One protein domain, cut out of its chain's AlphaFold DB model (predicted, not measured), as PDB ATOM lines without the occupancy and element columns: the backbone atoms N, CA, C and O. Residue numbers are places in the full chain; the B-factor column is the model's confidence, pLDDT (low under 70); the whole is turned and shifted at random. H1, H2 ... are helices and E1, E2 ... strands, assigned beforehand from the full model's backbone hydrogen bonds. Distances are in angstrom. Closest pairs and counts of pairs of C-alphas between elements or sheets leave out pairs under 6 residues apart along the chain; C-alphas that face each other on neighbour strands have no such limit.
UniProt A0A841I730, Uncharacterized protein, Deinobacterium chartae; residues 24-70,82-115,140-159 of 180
ATOM      1  N   VAL A  24     345.586 204.246 302.340       48.78
ATOM      2  CA  VAL A  24     346.699 204.016 303.262       48.78
ATOM      3  C   VAL A  24     347.440 205.336 303.473       48.78
ATOM      4  O   VAL A  24     348.377 205.618 302.754       48.78
ATOM      5  N   GLN A  25     347.034 206.193 304.405       56.78
ATOM      6  CA  GLN A  25     347.623 207.532 304.527       56.78
ATOM      7  C   GLN A  25     348.987 207.473 305.211       56.78
ATOM      8  O   GLN A  25     349.038 207.104 306.379       56.78
ATOM      9  N   PHE A  26     350.091 207.887 304.592       59.47
ATOM     10  CA  PHE A  26     351.360 208.003 305.324       59.47
ATOM     11  C   PHE A  26     351.366 209.285 306.165       59.47
ATOM     12  O   PHE A  26     351.164 210.366 305.627       59.47
ATOM     13  N   ALA A  27     351.553 209.185 307.485       64.56
ATOM     14  CA  ALA A  27     351.518 210.340 308.394       64.56
ATOM     15  C   ALA A  27     350.275 211.248 308.218       64.56
ATOM     16  O   ALA A  27     350.359 212.456 308.381       64.56
ATOM     17  N   GLY A  28     349.108 210.688 307.871       67.94
ATOM     18  CA  GLY A  28     347.888 211.474 307.619       67.94
ATOM     19  C   GLY A  28     347.854 212.201 306.266       67.94
ATOM     20  O   GLY A  28     346.941 212.986 306.020       67.94
ATOM     21  N   LEU A  29     348.824 211.950 305.382       74.00
ATOM     22  CA  LEU A  29     348.796 212.386 303.991       74.00
ATOM     23  C   LEU A  29     347.895 211.458 303.179       74.00
ATOM     24  O   LEU A  29     348.174 210.265 303.054       74.00
ATOM     25  N   SER A  30     346.837 212.012 302.596       77.81
ATOM     26  CA  SER A  30     346.081 211.317 301.554       77.81
ATOM     27  C   SER A  30     346.915 211.197 300.288       77.81
ATOM     28  O   SER A  30     347.643 212.113 299.914       77.81
ATOM     29  N   TRP A  31     346.776 210.076 299.593       78.25
ATOM     30  CA  TRP A  31     347.362 209.924 298.272       78.25
ATOM     31  C   TRP A  31     346.731 210.863 297.250       78.25
ATOM     32  O   TRP A  31     345.584 211.282 297.392       78.25
ATOM     33  N   GLY A  32     347.482 211.180 296.198       77.38
ATOM     34  CA  GLY A  32     347.008 212.025 295.109       77.38
ATOM     35  C   GLY A  32     346.980 213.523 295.434       77.38
ATOM     36  O   GLY A  32     346.646 214.324 294.564       77.38
ATOM     37  N   VAL A  33     347.329 213.925 296.661       86.50
ATOM     38  CA  VAL A  33     347.376 215.340 297.047       86.50
ATOM     39  C   VAL A  33     348.593 216.039 296.445       86.50
ATOM     40  O   VAL A  33     349.642 215.429 296.247       86.50
ATOM     41  N   GLY A  34     348.450 217.334 296.165       90.25
ATOM     42  CA  GLY A  34     349.525 218.151 295.609       90.25
ATOM     43  C   GLY A  34     350.630 218.475 296.615       90.25
ATOM     44  O   GLY A  34     350.407 218.463 297.829       90.25
ATOM     45  N   PHE A  35     351.805 218.832 296.093       93.44
ATOM     46  CA  PHE A  35     352.997 219.177 296.876       93.44
ATOM     47  C   PHE A  35     352.736 220.163 298.027       93.44
ATOM     48  O   PHE A  35     353.162 219.897 299.145       93.44
ATOM     49  N   GLU A  36     352.008 221.262 297.808       95.56
ATOM     50  CA  GLU A  36     351.794 222.263 298.870       95.56
ATOM     51  C   GLU A  36     351.044 221.692 300.079       95.56
ATOM     52  O   GLU A  36     351.362 222.010 301.225       95.56
ATOM     53  N   ARG A  37     350.096 220.777 299.841       93.50
ATOM     54  CA  ARG A  37     349.370 220.095 300.917       93.50
ATOM     55  C   ARG A  37     350.268 219.108 301.659       93.50
ATOM     56  O   ARG A  37     350.158 218.995 302.876       93.50
ATOM     57  N   VAL A  38     351.165 218.430 300.937       91.62
ATOM     58  CA  VAL A  38     352.194 217.565 301.534       91.62
ATOM     59  C   VAL A  38     353.139 218.381 302.409       91.62
ATOM     60  O   VAL A  38     353.323 218.045 303.576       91.62
ATOM     61  N   ARG A  39     353.680 219.480 301.872       95.25
ATOM     62  CA  ARG A  39     354.597 220.378 302.575       95.25
ATOM     63  C   ARG A  39     353.969 220.901 303.860       95.25
ATOM     64  O   ARG A  39     354.550 220.717 304.921       95.25
ATOM     65  N   ALA A  40     352.767 221.474 303.784       94.06
ATOM     66  CA  ALA A  40     352.069 221.996 304.958       94.06
ATOM     67  C   ALA A  40     351.865 220.920 306.040       94.06
ATOM     68  O   ALA A  40     352.140 221.155 307.215       94.06
ATOM     69  N   ALA A  41     351.438 219.719 305.643       91.19
ATOM     70  CA  ALA A  41     351.196 218.620 306.569       91.19
ATOM     71  C   ALA A  41     352.479 218.059 307.211       91.19
ATOM     72  O   ALA A  41     352.434 217.640 308.368       91.19
ATOM     73  N   LEU A  42     353.603 218.028 306.489       90.56
ATOM     74  CA  LEU A  42     354.895 217.604 307.039       90.56
ATOM     75  C   LEU A  42     355.504 218.690 307.936       90.56
ATOM     76  O   LEU A  42     355.942 218.380 309.039       90.56
ATOM     77  N   THR A  43     355.425 219.962 307.547       93.44
ATOM     78  CA  THR A  43     355.878 221.082 308.389       93.44
ATOM     79  C   THR A  43     355.104 221.176 309.699       93.44
ATOM     80  O   THR A  43     355.712 221.336 310.751       93.44
ATOM     81  N   GLN A  44     353.784 220.966 309.683       92.31
ATOM     82  CA  GLN A  44     352.982 220.899 310.913       92.31
ATOM     83  C   GLN A  44     353.440 219.778 311.869       92.31
ATOM     84  O   GLN A  44     353.171 219.832 313.064       92.31
ATOM     85  N   ARG A  45     354.131 218.757 311.349       88.19
ATOM     86  CA  ARG A  45     354.677 217.630 312.118       88.19
ATOM     87  C   ARG A  45     356.149 217.807 312.490       88.19
ATOM     88  O   ARG A  45     356.753 216.850 312.956       88.19
ATOM     89  N   GLY A  46     356.712 218.996 312.282       92.06
ATOM     90  CA  GLY A  46     358.096 219.306 312.632       92.06
ATOM     91  C   GLY A  46     359.129 218.923 311.573       92.06
ATOM     92  O   GLY A  46     360.317 218.968 311.863       92.06
ATOM     93  N   TYR A  47     358.712 218.564 310.356       92.50
ATOM     94  CA  TYR A  47     359.653 218.309 309.265       92.50
ATOM     95  C   TYR A  47     359.975 219.586 308.487       92.50
ATOM     96  O   TYR A  47     359.098 220.398 308.178       92.50
ATOM     97  N   THR A  48     361.228 219.708 308.071       96.44
ATOM     98  CA  THR A  48     361.742 220.836 307.295       96.44
ATOM     99  C   THR A  48     361.941 220.417 305.848       96.44
ATOM    100  O   THR A  48     362.542 219.384 305.578       96.44
ATOM    101  N   LEU A  49     361.441 221.205 304.892       96.88
ATOM    102  CA  LEU A  49     361.752 220.979 303.480       96.88
ATOM    103  C   LEU A  49     363.217 221.342 303.229       96.88
ATOM    104  O   LEU A  49     363.593 222.500 303.390       96.88
ATOM    105  N   GLU A  50     364.012 220.381 302.776       95.00
ATOM    106  CA  GLU A  50     365.442 220.595 302.528       95.00
ATOM    107  C   GLU A  50     365.774 220.681 301.042       95.00
ATOM    108  O   GLU A  50     366.657 221.430 300.633       95.00
ATOM    109  N   ALA A  51     365.071 219.907 300.214       93.44
ATOM    110  CA  ALA A  51     365.292 219.891 298.777       93.44
ATOM    111  C   ALA A  51     364.009 219.563 298.017       93.44
ATOM    112  O   ALA A  51     363.172 218.779 298.468       93.44
ATOM    113  N   ARG A  52     363.884 220.116 296.809       93.25
ATOM    114  CA  ARG A  52     362.799 219.801 295.878       93.25
ATOM    115  C   ARG A  52     363.329 219.666 294.456       93.25
ATOM    116  O   ARG A  52     364.072 220.515 293.976       93.25
ATOM    117  N   LYS A  53     362.890 218.609 293.778       87.38
ATOM    118  CA  LYS A  53     363.050 218.345 292.345       87.38
ATOM    119  C   LYS A  53     361.662 218.258 291.696       87.38
ATOM    120  O   LYS A  53     360.643 218.345 292.376       87.38
ATOM    121  N   SER A  54     361.612 218.074 290.375       81.38
ATOM    122  CA  SER A  54     360.350 218.064 289.612       81.38
ATOM    123  C   SER A  54     359.324 217.033 290.123       81.38
ATOM    124  O   SER A  54     358.144 217.353 290.241       81.38
ATOM    125  N   HIS A  55     359.778 215.837 290.520       81.06
ATOM    126  CA  HIS A  55     358.913 214.725 290.951       81.06
ATOM    127  C   HIS A  55     359.230 214.208 292.360       81.06
ATOM    128  O   HIS A  55     358.785 213.130 292.748       81.06
ATOM    129  N   GLU A  56     360.015 214.956 293.132       88.62
ATOM    130  CA  GLU A  56     360.500 214.517 294.438       88.62
ATOM    131  C   GLU A  56     360.689 215.713 295.372       88.62
ATOM    132  O   GLU A  56     361.164 216.766 294.946       88.62
ATOM    133  N   ALA A  57     360.375 215.552 296.653       91.00
ATOM    134  CA  ALA A  57     360.802 216.488 297.688       91.00
ATOM    135  C   ALA A  57     361.329 215.746 298.915       91.00
ATOM    136  O   ALA A  57     360.696 214.786 299.361       91.00
ATOM    137  N   ARG A  58     362.465 216.205 299.446       92.12
ATOM    138  CA  ARG A  58     363.104 215.688 300.660       92.12
ATOM    139  C   ARG A  58     362.784 216.591 301.840       92.12
ATOM    140  O   ARG A  58     362.991 217.805 301.773       92.12
ATOM    141  N   PHE A  59     362.330 215.969 302.917       92.50
ATOM    142  CA  PHE A  59     362.052 216.614 304.185       92.50
ATOM    143  C   PHE A  59     362.910 215.995 305.287       92.50
ATOM    144  O   PHE A  59     362.797 214.796 305.514       92.50
ATOM    145  N   GLY A  60     363.719 216.796 305.970       90.38
ATOM    146  CA  GLY A  60     364.484 216.366 307.140       90.38
ATOM    147  C   GLY A  60     363.677 216.550 308.423       90.38
ATOM    148  O   GLY A  60     362.866 217.475 308.531       90.38
ATOM    149  N   GLY A  61     363.861 215.665 309.392       90.50
ATOM    150  CA  GLY A  61     363.232 215.752 310.707       90.50
ATOM    151  C   GLY A  61     363.602 214.563 311.583       90.50
ATOM    152  O   GLY A  61     364.599 213.892 311.338       90.50
ATOM    153  N   GLU A  62     362.767 214.266 312.576       86.94
ATOM    154  CA  GLU A  62     362.996 213.152 313.498       86.94
ATOM    155  C   GLU A  62     361.796 212.199 313.557       86.94
ATOM    156  O   GLU A  62     360.631 212.609 313.595       86.94
ATOM    157  N   ILE A  63     362.082 210.896 313.623       79.69
ATOM    158  CA  ILE A  63     361.107 209.850 313.949       79.69
ATOM    159  C   ILE A  63     361.640 209.060 315.133       79.69
ATOM    160  O   ILE A  63     362.690 208.432 315.045       79.69
ATOM    161  N   LEU A  64     360.881 209.051 316.236       79.25
ATOM    162  CA  LEU A  64     361.233 208.320 317.462       79.25
ATOM    163  C   LEU A  64     362.635 208.691 317.996       79.25
ATOM    164  O   LEU A  64     363.350 207.829 318.497       79.25
ATOM    165  N   GLY A  65     363.020 209.966 317.867       79.69
ATOM    166  CA  GLY A  65     364.316 210.487 318.314       79.69
ATOM    167  C   GLY A  65     365.501 210.141 317.408       79.69
ATOM    168  O   GLY A  65     366.640 210.324 317.822       79.69
ATOM    169  N   ALA A  66     365.257 209.615 316.202       75.31
ATOM    170  CA  ALA A  66     366.294 209.397 315.199       75.31
ATOM    171  C   ALA A  66     366.128 210.351 314.013       75.31
ATOM    172  O   ALA A  66     365.024 210.476 313.462       75.31
ATOM    173  N   ASP A  67     367.244 210.937 313.579       82.44
ATOM    174  CA  ASP A  67     367.323 211.736 312.357       82.44
ATOM    175  C   ASP A  67     366.764 210.950 311.174       82.44
ATOM    176  O   ASP A  67     367.094 209.779 310.952       82.44
ATOM    177  N   THR A  68     365.871 211.589 310.431       79.69
ATOM    178  CA  THR A  68     365.108 210.951 309.369       79.69
ATOM    179  C   THR A  68     364.935 211.881 308.176       79.69
ATOM    180  O   THR A  68     364.460 213.005 308.309       79.69
ATOM    181  N   ASP A  69     365.203 211.345 306.990       82.94
ATOM    182  CA  ASP A  69     364.822 211.941 305.716       82.94
ATOM    183  C   ASP A  69     363.513 211.319 305.210       82.94
ATOM    184  O   ASP A  69     363.356 210.101 305.127       82.94
ATOM    185  N   VAL A  70     362.557 212.149 304.812       84.44
ATOM    186  CA  VAL A  70     361.300 211.735 304.185       84.44
ATOM    187  C   VAL A  70     361.276 212.250 302.755       84.44
ATOM    188  O   VAL A  70     361.112 213.441 302.498       84.44
ATOM    189  N   GLY A  82     353.993 208.305 296.280       74.81
ATOM    190  CA  GLY A  82     354.835 207.530 297.174       74.81
ATOM    191  C   GLY A  82     355.489 208.361 298.265       74.81
ATOM    192  O   GLY A  82     355.672 209.569 298.131       74.81
ATOM    193  N   VAL A  83     355.859 207.688 299.345       75.25
ATOM    194  CA  VAL A  83     356.753 208.220 300.376       75.25
ATOM    195  C   VAL A  83     357.868 207.210 300.587       75.25
ATOM    196  O   VAL A  83     357.593 206.018 300.512       75.25
ATOM    197  N   VAL A  84     359.092 207.675 300.816       77.25
ATOM    198  CA  VAL A  84     360.245 206.882 301.238       77.25
ATOM    199  C   VAL A  84     360.802 207.517 302.499       77.25
ATOM    200  O   VAL A  84     361.264 208.650 302.472       77.25
ATOM    201  N   VAL A  85     360.755 206.790 303.604       75.50
ATOM    202  CA  VAL A  85     361.413 207.198 304.853       75.50
ATOM    203  C   VAL A  85     362.839 206.666 304.845       75.50
ATOM    204  O   VAL A  85     363.050 205.563 304.360       75.50
ATOM    205  N   TRP A  86     363.803 207.431 305.332       74.88
ATOM    206  CA  TRP A  86     365.197 207.050 305.519       74.88
ATOM    207  C   TRP A  86     365.582 207.396 306.945       74.88
ATOM    208  O   TRP A  86     365.665 208.567 307.286       74.88
ATOM    209  N   ILE A  87     365.822 206.382 307.766       71.44
ATOM    210  CA  ILE A  87     366.328 206.576 309.126       71.44
ATOM    211  C   ILE A  87     367.858 206.643 309.044       71.44
ATOM    212  O   ILE A  87     368.476 205.796 308.393       71.44
ATOM    213  N   GLY A  88     368.456 207.668 309.649       67.56
ATOM    214  CA  GLY A  88     369.902 207.868 309.681       67.56
ATOM    215  C   GLY A  88     370.654 206.715 310.355       67.56
ATOM    216  O   GLY A  88     370.107 205.968 311.168       67.56
ATOM    217  N   SER A  89     371.940 206.569 310.020       63.28
ATOM    218  CA  SER A  89     372.841 205.656 310.732       63.28
ATOM    219  C   SER A  89     373.111 206.181 312.134       63.28
ATOM    220  O   SER A  89     373.637 207.278 312.291       63.28
ATOM    221  N   GLY A  90     372.817 205.366 313.140       63.66
ATOM    222  CA  GLY A  90     373.124 205.660 314.531       63.66
ATOM    223  C   GLY A  90     372.745 204.500 315.443       63.66
ATOM    224  O   GLY A  90     372.033 203.570 315.032       63.66
ATOM    225  N   ASN A  91     373.210 204.569 316.691       61.44
ATOM    226  CA  ASN A  91     372.785 203.650 317.742       61.44
ATOM    227  C   ASN A  91     371.257 203.726 317.875       61.44
ATOM    228  O   ASN A  91     370.701 204.797 318.084       61.44
ATOM    229  N   GLY A  92     370.574 202.590 317.713       65.56
ATOM    230  CA  GLY A  92     369.111 202.516 317.792       65.56
ATOM    231  C   GLY A  92     368.361 202.607 316.458       65.56
ATOM    232  O   GLY A  92     367.160 202.363 316.452       65.56
ATOM    233  N   SER A  93     369.032 202.840 315.325       65.88
ATOM    234  CA  SER A  93     368.396 202.855 313.989       65.88
ATOM    235  C   SER A  93     367.598 201.577 313.667       65.88
ATOM    236  O   SER A  93     366.482 201.668 313.153       65.88
ATOM    237  N   LEU A  94     368.095 200.388 314.049       69.56
ATOM    238  CA  LEU A  94     367.340 199.124 313.945       69.56
ATOM    239  C   LEU A  94     366.079 199.112 314.801       69.56
ATOM    240  O   LEU A  94     365.034 198.653 314.344       69.56
ATOM    241  N   ASN A  95     366.174 199.603 316.036       72.31
ATOM    242  CA  ASN A  95     365.045 199.630 316.960       72.31
ATOM    243  C   ASN A  95     363.981 200.607 316.453       72.31
ATOM    244  O   ASN A  95     362.803 200.259 316.414       72.31
ATOM    245  N   THR A  96     364.396 201.784 315.975       69.19
ATOM    246  CA  THR A  96     363.518 202.757 315.320       69.19
ATOM    247  C   THR A  96     362.863 202.162 314.080       69.19
ATOM    248  O   THR A  96     361.657 202.317 313.899       69.19
ATOM    249  N   TYR A  97     363.615 201.435 313.247       71.56
ATOM    250  CA  TYR A  97     363.050 200.732 312.099       71.56
ATOM    251  C   TYR A  97     362.009 199.692 312.521       71.56
ATOM    252  O   TYR A  97     360.896 199.704 311.996       71.56
ATOM    253  N   ALA A  98     362.345 198.809 313.463       71.94
ATOM    254  CA  ALA A  98     361.456 197.748 313.920       71.94
ATOM    255  C   ALA A  98     360.169 198.324 314.530       71.94
ATOM    256  O   ALA A  98     359.070 197.874 314.208       71.94
ATOM    257  N   GLU A  99     360.284 199.375 315.343       78.00
ATOM    258  CA  GLU A  99     359.147 200.074 315.940       78.00
ATOM    259  C   GLU A  99     358.291 200.779 314.876       78.00
ATOM    260  O   GLU A  99     357.062 200.648 314.875       78.00
ATOM    261  N   LEU A 100     358.918 201.479 313.923       71.38
ATOM    262  CA  LEU A 100     358.219 202.116 312.808       71.38
ATOM    263  C   LEU A 100     357.479 201.073 311.963       71.38
ATOM    264  O   LEU A 100     356.292 201.242 311.680       71.38
ATOM    265  N   LYS A 101     358.144 199.968 311.615       72.69
ATOM    266  CA  LYS A 101     357.551 198.835 310.902       72.69
ATOM    267  C   LYS A 101     356.353 198.284 311.668       72.69
ATOM    268  O   LYS A 101     355.268 198.215 311.104       72.69
ATOM    269  N   ASN A 102     356.496 197.991 312.959       74.19
ATOM    270  CA  ASN A 102     355.411 197.472 313.795       74.19
ATOM    271  C   ASN A 102     354.215 198.431 313.871       74.19
ATOM    272  O   ASN A 102     353.062 197.998 313.868       74.19
ATOM    273  N   ARG A 103     354.446 199.749 313.938       71.44
ATOM    274  CA  ARG A 103     353.363 200.749 313.889       71.44
ATOM    275  C   ARG A 103     352.652 200.749 312.540       71.44
ATOM    276  O   ARG A 103     351.424 200.826 312.503       71.44
ATOM    277  N   LEU A 104     353.401 200.649 311.447       69.19
ATOM    278  CA  LEU A 104     352.846 200.630 310.097       69.19
ATOM    279  C   LEU A 104     352.105 199.317 309.800       69.19
ATOM    280  O   LEU A 104     351.013 199.362 309.239       69.19
ATOM    281  N   ASP A 105     352.632 198.180 310.247       70.06
ATOM    282  CA  ASP A 105     351.981 196.873 310.144       70.06
ATOM    283  C   ASP A 105     350.700 196.823 310.988       70.06
ATOM    284  O   ASP A 105     349.671 196.370 310.498       70.06
ATOM    285  N   ARG A 106     350.700 197.361 312.218       68.69
ATOM    286  CA  ARG A 106     349.474 197.465 313.036       68.69
ATOM    287  C   ARG A 106     348.420 198.358 312.392       68.69
ATOM    288  O   ARG A 106     347.241 198.025 312.407       68.69
ATOM    289  N   LYS A 107     348.831 199.508 311.852       63.72
ATOM    290  CA  LYS A 107     347.893 200.502 311.322       63.72
ATOM    291  C   LYS A 107     347.339 200.127 309.952       63.72
ATOM    292  O   LYS A 107     346.197 200.461 309.651       63.72
ATOM    293  N   TYR A 108     348.139 199.473 309.116       59.81
ATOM    294  CA  TYR A 108     347.775 199.226 307.723       59.81
ATOM    295  C   TYR A 108     347.751 197.742 307.341       59.81
ATOM    296  O   TYR A 108     347.408 197.432 306.200       59.81
ATOM    297  N   GLY A 109     348.136 196.832 308.229       62.38
ATOM    298  CA  GLY A 109     348.377 195.420 307.928       62.38
ATOM    299  C   GLY A 109     349.808 195.155 307.435       62.38
ATOM    300  O   GLY A 109     350.466 196.092 306.953       62.38
ATOM    301  N   PRO A 110     350.266 193.889 307.511       64.81
ATOM    302  CA  PRO A 110     351.642 193.498 307.218       64.81
ATOM    303  C   PRO A 110     352.045 193.865 305.787       64.81
ATOM    304  O   PRO A 110     351.277 193.671 304.840       64.81
ATOM    305  N   GLY A 111     353.247 194.412 305.613       59.81
ATOM    306  CA  GLY A 111     353.844 194.607 304.287       59.81
ATOM    307  C   GLY A 111     354.835 193.514 303.908       59.81
ATOM    308  O   GLY A 111     355.258 192.709 304.735       59.81
ATOM    309  N   ARG A 112     355.233 193.502 302.631       55.62
ATOM    310  CA  ARG A 112     356.308 192.623 302.179       55.62
ATOM    311  C   ARG A 112     357.634 193.264 302.552       55.62
ATOM    312  O   ARG A 112     357.950 194.362 302.092       55.62
ATOM    313  N   GLU A 113     358.401 192.552 303.357       53.16
ATOM    314  CA  GLU A 113     359.787 192.899 303.600       53.16
ATOM    315  C   GLU A 113     360.628 192.384 302.435       53.16
ATOM    316  O   GLU A 113     360.563 191.212 302.057       53.16
ATOM    317  N   THR A 114     361.376 193.281 301.808       52.31
ATOM    318  CA  THR A 114     362.372 192.911 300.807       52.31
ATOM    319  C   THR A 114     363.734 193.282 301.361       52.31
ATOM    320  O   THR A 114     364.199 194.406 301.174       52.31
ATOM    321  N   SER A 115     364.366 192.331 302.046       45.06
ATOM    322  CA  SER A 115     365.811 192.354 302.246       45.06
ATOM    323  C   SER A 115     366.441 192.039 300.895       45.06
ATOM    324  O   SER A 115     366.263 190.945 300.365       45.06
ATOM    325  N   ALA A 140     371.687 197.559 304.721       41.09
ATOM    326  CA  ALA A 140     372.986 197.990 305.200       41.09
ATOM    327  C   ALA A 140     373.726 198.642 304.017       41.09
ATOM    328  O   ALA A 140     373.600 198.157 302.885       41.09
ATOM    329  N   ASP A 141     374.469 199.729 304.225       44.44
ATOM    330  CA  ASP A 141     375.418 200.181 303.205       44.44
ATOM    331  C   ASP A 141     376.492 199.109 302.938       44.44
ATOM    332  O   ASP A 141     376.588 198.100 303.638       44.44
ATOM    333  N   ALA A 142     377.317 199.319 301.909       39.69
ATOM    334  CA  ALA A 142     378.372 198.374 301.536       39.69
ATOM    335  C   ALA A 142     379.383 198.099 302.668       39.69
ATOM    336  O   ALA A 142     380.114 197.115 302.599       39.69
ATOM    337  N   SER A 143     379.421 198.947 303.702       43.28
ATOM    338  CA  SER A 143     380.281 198.784 304.871       43.28
ATOM    339  C   SER A 143     379.618 198.008 306.015       43.28
ATOM    340  O   SER A 143     380.275 197.720 307.010       43.28
ATOM    341  N   GLY A 144     378.329 197.667 305.901       42.72
ATOM    342  CA  GLY A 144     377.567 197.003 306.960       42.72
ATOM    343  C   GLY A 144     377.176 197.925 308.123       42.72
ATOM    344  O   GLY A 144     376.480 197.481 309.033       42.72
ATOM    345  N   ASN A 145     377.588 199.197 308.099       36.88
ATOM    346  CA  ASN A 145     377.538 200.094 309.260       36.88
ATOM    347  C   ASN A 145     376.359 201.075 309.241       36.88
ATOM    348  O   ASN A 145     376.088 201.742 310.239       36.88
ATOM    349  N   ARG A 146     375.644 201.183 308.117       45.22
ATOM    350  CA  ARG A 146     374.516 202.109 307.970       45.22
ATOM    351  C   ARG A 146     373.253 201.372 307.603       45.22
ATOM    352  O   ARG A 146     373.153 200.854 306.501       45.22
ATOM    353  N   LEU A 147     372.288 201.372 308.512       42.91
ATOM    354  CA  LEU A 147     371.001 200.721 308.327       42.91
ATOM    355  C   LEU A 147     369.976 201.738 307.832       42.91
ATOM    356  O   LEU A 147     369.442 202.535 308.592       42.91
ATOM    357  N   GLU A 148     369.713 201.711 306.534       45.19
ATOM    358  CA  GLU A 148     368.662 202.480 305.885       45.19
ATOM    359  C   GLU A 148     367.339 201.714 305.983       45.19
ATOM    360  O   GLU A 148     367.101 200.774 305.229       45.19
ATOM    361  N   GLY A 149     366.443 202.124 306.877       42.66
ATOM    362  CA  GLY A 149     365.062 201.643 306.882       42.66
ATOM    363  C   GLY A 149     364.206 202.433 305.895       42.66
ATOM    364  O   GLY A 149     364.001 203.622 306.108       42.66
ATOM    365  N   ARG A 150     363.684 201.781 304.849       49.16
ATOM    366  CA  ARG A 150     362.748 202.346 303.867       49.16
ATOM    367  C   ARG A 150     361.342 201.821 304.038       49.16
ATOM    368  O   ARG A 150     361.109 200.619 304.141       49.16
ATOM    369  N   VAL A 151     360.400 202.746 303.952       49.91
ATOM    370  CA  VAL A 151     358.972 202.471 303.844       49.91
ATOM    371  C   VAL A 151     358.520 203.057 302.523       49.91
ATOM    372  O   VAL A 151     358.552 204.273 302.404       49.91
ATOM    373  N   LEU A 152     358.103 202.233 301.562       52.09
ATOM    374  CA  LEU A 152     357.384 202.695 300.380       52.09
ATOM    375  C   LEU A 152     355.915 202.316 300.478       52.09
ATOM    376  O   LEU A 152     355.553 201.142 300.598       52.09
ATOM    377  N   VAL A 153     355.064 203.328 300.372       51.00
ATOM    378  CA  VAL A 153     353.615 203.155 300.305       51.00
ATOM    379  C   VAL A 153     353.135 203.769 299.001       51.00
ATOM    380  O   VAL A 153     353.421 204.935 298.756       51.00
ATOM    381  N   SER A 154     352.460 202.986 298.155       49.88
ATOM    382  CA  SER A 154     351.887 203.475 296.897       49.88
ATOM    383  C   SER A 154     350.374 203.623 296.992       49.88
ATOM    384  O   SER A 154     349.685 202.788 297.576       49.88
ATOM    385  N   ALA A 155     349.880 204.691 296.372       43.59
ATOM    386  CA  ALA A 155     348.478 205.070 296.284       43.59
ATOM    387  C   ALA A 155     347.594 204.142 295.451       43.59
ATOM    388  O   ALA A 155     346.375 204.128 295.617       43.59
ATOM    389  N   SER A 156     348.177 203.449 294.478       42.19
ATOM    390  CA  SER A 156     347.413 202.983 293.336       42.19
ATOM    391  C   SER A 156     347.798 201.558 292.974       42.19
ATOM    392  O   SER A 156     348.867 201.293 292.439       42.19
ATOM    393  N   GLY A 157     346.834 200.644 293.065       34.81
ATOM    394  CA  GLY A 157     346.815 199.449 292.210       34.81
ATOM    395  C   GLY A 157     346.699 199.777 290.705       34.81
ATOM    396  O   GLY A 157     346.263 198.938 289.926       34.81
ATOM    397  N   LYS A 158     347.032 201.009 290.286       27.67
ATOM    398  CA  LYS A 158     347.103 201.499 288.908       27.67
ATOM    399  C   LYS A 158     348.423 202.239 288.708       27.67
ATOM    400  O   LYS A 158     348.774 203.160 289.437       27.67
ATOM    401  N   VAL A 159     349.155 201.773 287.712       30.72
ATOM    402  CA  VAL A 159     350.531 202.125 287.378       30.72
ATOM    403  C   VAL A 159     350.594 203.453 286.627       30.72
ATOM    404  O   VAL A 159     349.876 203.613 285.647       30.72
TER     405      VAL A 159
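What this domain is: This is residues 24 to 70, 82 to 115 and 140 to 159 of the 180 residues of an uncharacterized protein of Deinobacterium chartae (UniProt A0A841I730). One twisted sheet of five strands forms a wall, with two helices on the same face, well separated: H1 covers the E1 and E2 end, and H2 runs along the other end, over E4. The other face has no named helix. The printed part has 101 residues, with two named helices and five named strands in the order H1, E1, E2, E3, E4, H2, E5; the sheet runs E1, E2, E3, E4, E5, antiparallel throughout. The class is mixed, helices and strands, and the whole is compact, with a radius of gyration of the C-alphas of 13.9 A and spans of 36 by 29 by 24 A.

Where its parts are: Helix H1 is residues 35 to 43, 12.0 A long, with C-alpha 35 at (352.997, 219.177, 296.876). Strand E1 is residues 48 to 53, 15.2 A. Strand E2, residues 56 to 63, is 20.1 A long and bends by 60 degrees at residue 60. Strand E3 is residues 66 to 70, 12.3 A, and strand E4 is residues 82 to 87, 16.6 A. Helix H2, residues 93 to 108, is 21.9 A long and begins at C-alpha 93, at (368.396, 202.855, 313.989). Strand E5, residues 147 to 154, is 22.4 A long and ends at C-alpha 154, at (351.887, 203.475, 296.897).

How they stand to each other: E1, E2 and E3 form a meander, each strand the antiparallel neighbour of the one before, with hairpins E1 and E2, and E2 and E3. N 48 and O 60 are within hydrogen-bond range at 2.8 A, as are N 61 and O 68 at 2.9 A. Pairing along E4 is staggered: residues 85 to 87 pair with E3, where N 86 and O 69 are 2.7 A apart, and residues 82 to 84 with E5. E4 and E5 are antiparallel at 165 degrees, C-alphas 82 and 154 facing each other at 5.0 A, but no N and O across this pair are within hydrogen-bond range. With H1 and H2 on one face, the sheet makes two layers. H1 has a height over the sheet of 9.5 A and lies over E1 and, only just, E2, on which 3 of its C-alphas fall; its closest C-alphas to E1 are those of Arg 39 and Leu 49, 7.2 A. H2 has a height of 9.9 A and runs along E4 at 10 degrees on the local plane. Its closest C-alphas to E5 are those of Tyr 97 and Gly 149, 5.7 A. H1 and H2 are apart. In both helices every O i to N i+4 pair is within hydrogen-bond range.

The domain as a whole: The C-alphas of Asn 91 and Lys 158 are the two farthest apart, 38.7 A. Residues 71 to 81 are not printed, a gap of 10.4 A between C-alphas 70 and 82, nor are residues 116 to 139, a gap of 9.6 A between C-alphas 115 and 140. The links printed whole are tight. The mean pLDDT of the printed part is 70.5; 44 residues are under 70, among them 140 to 159.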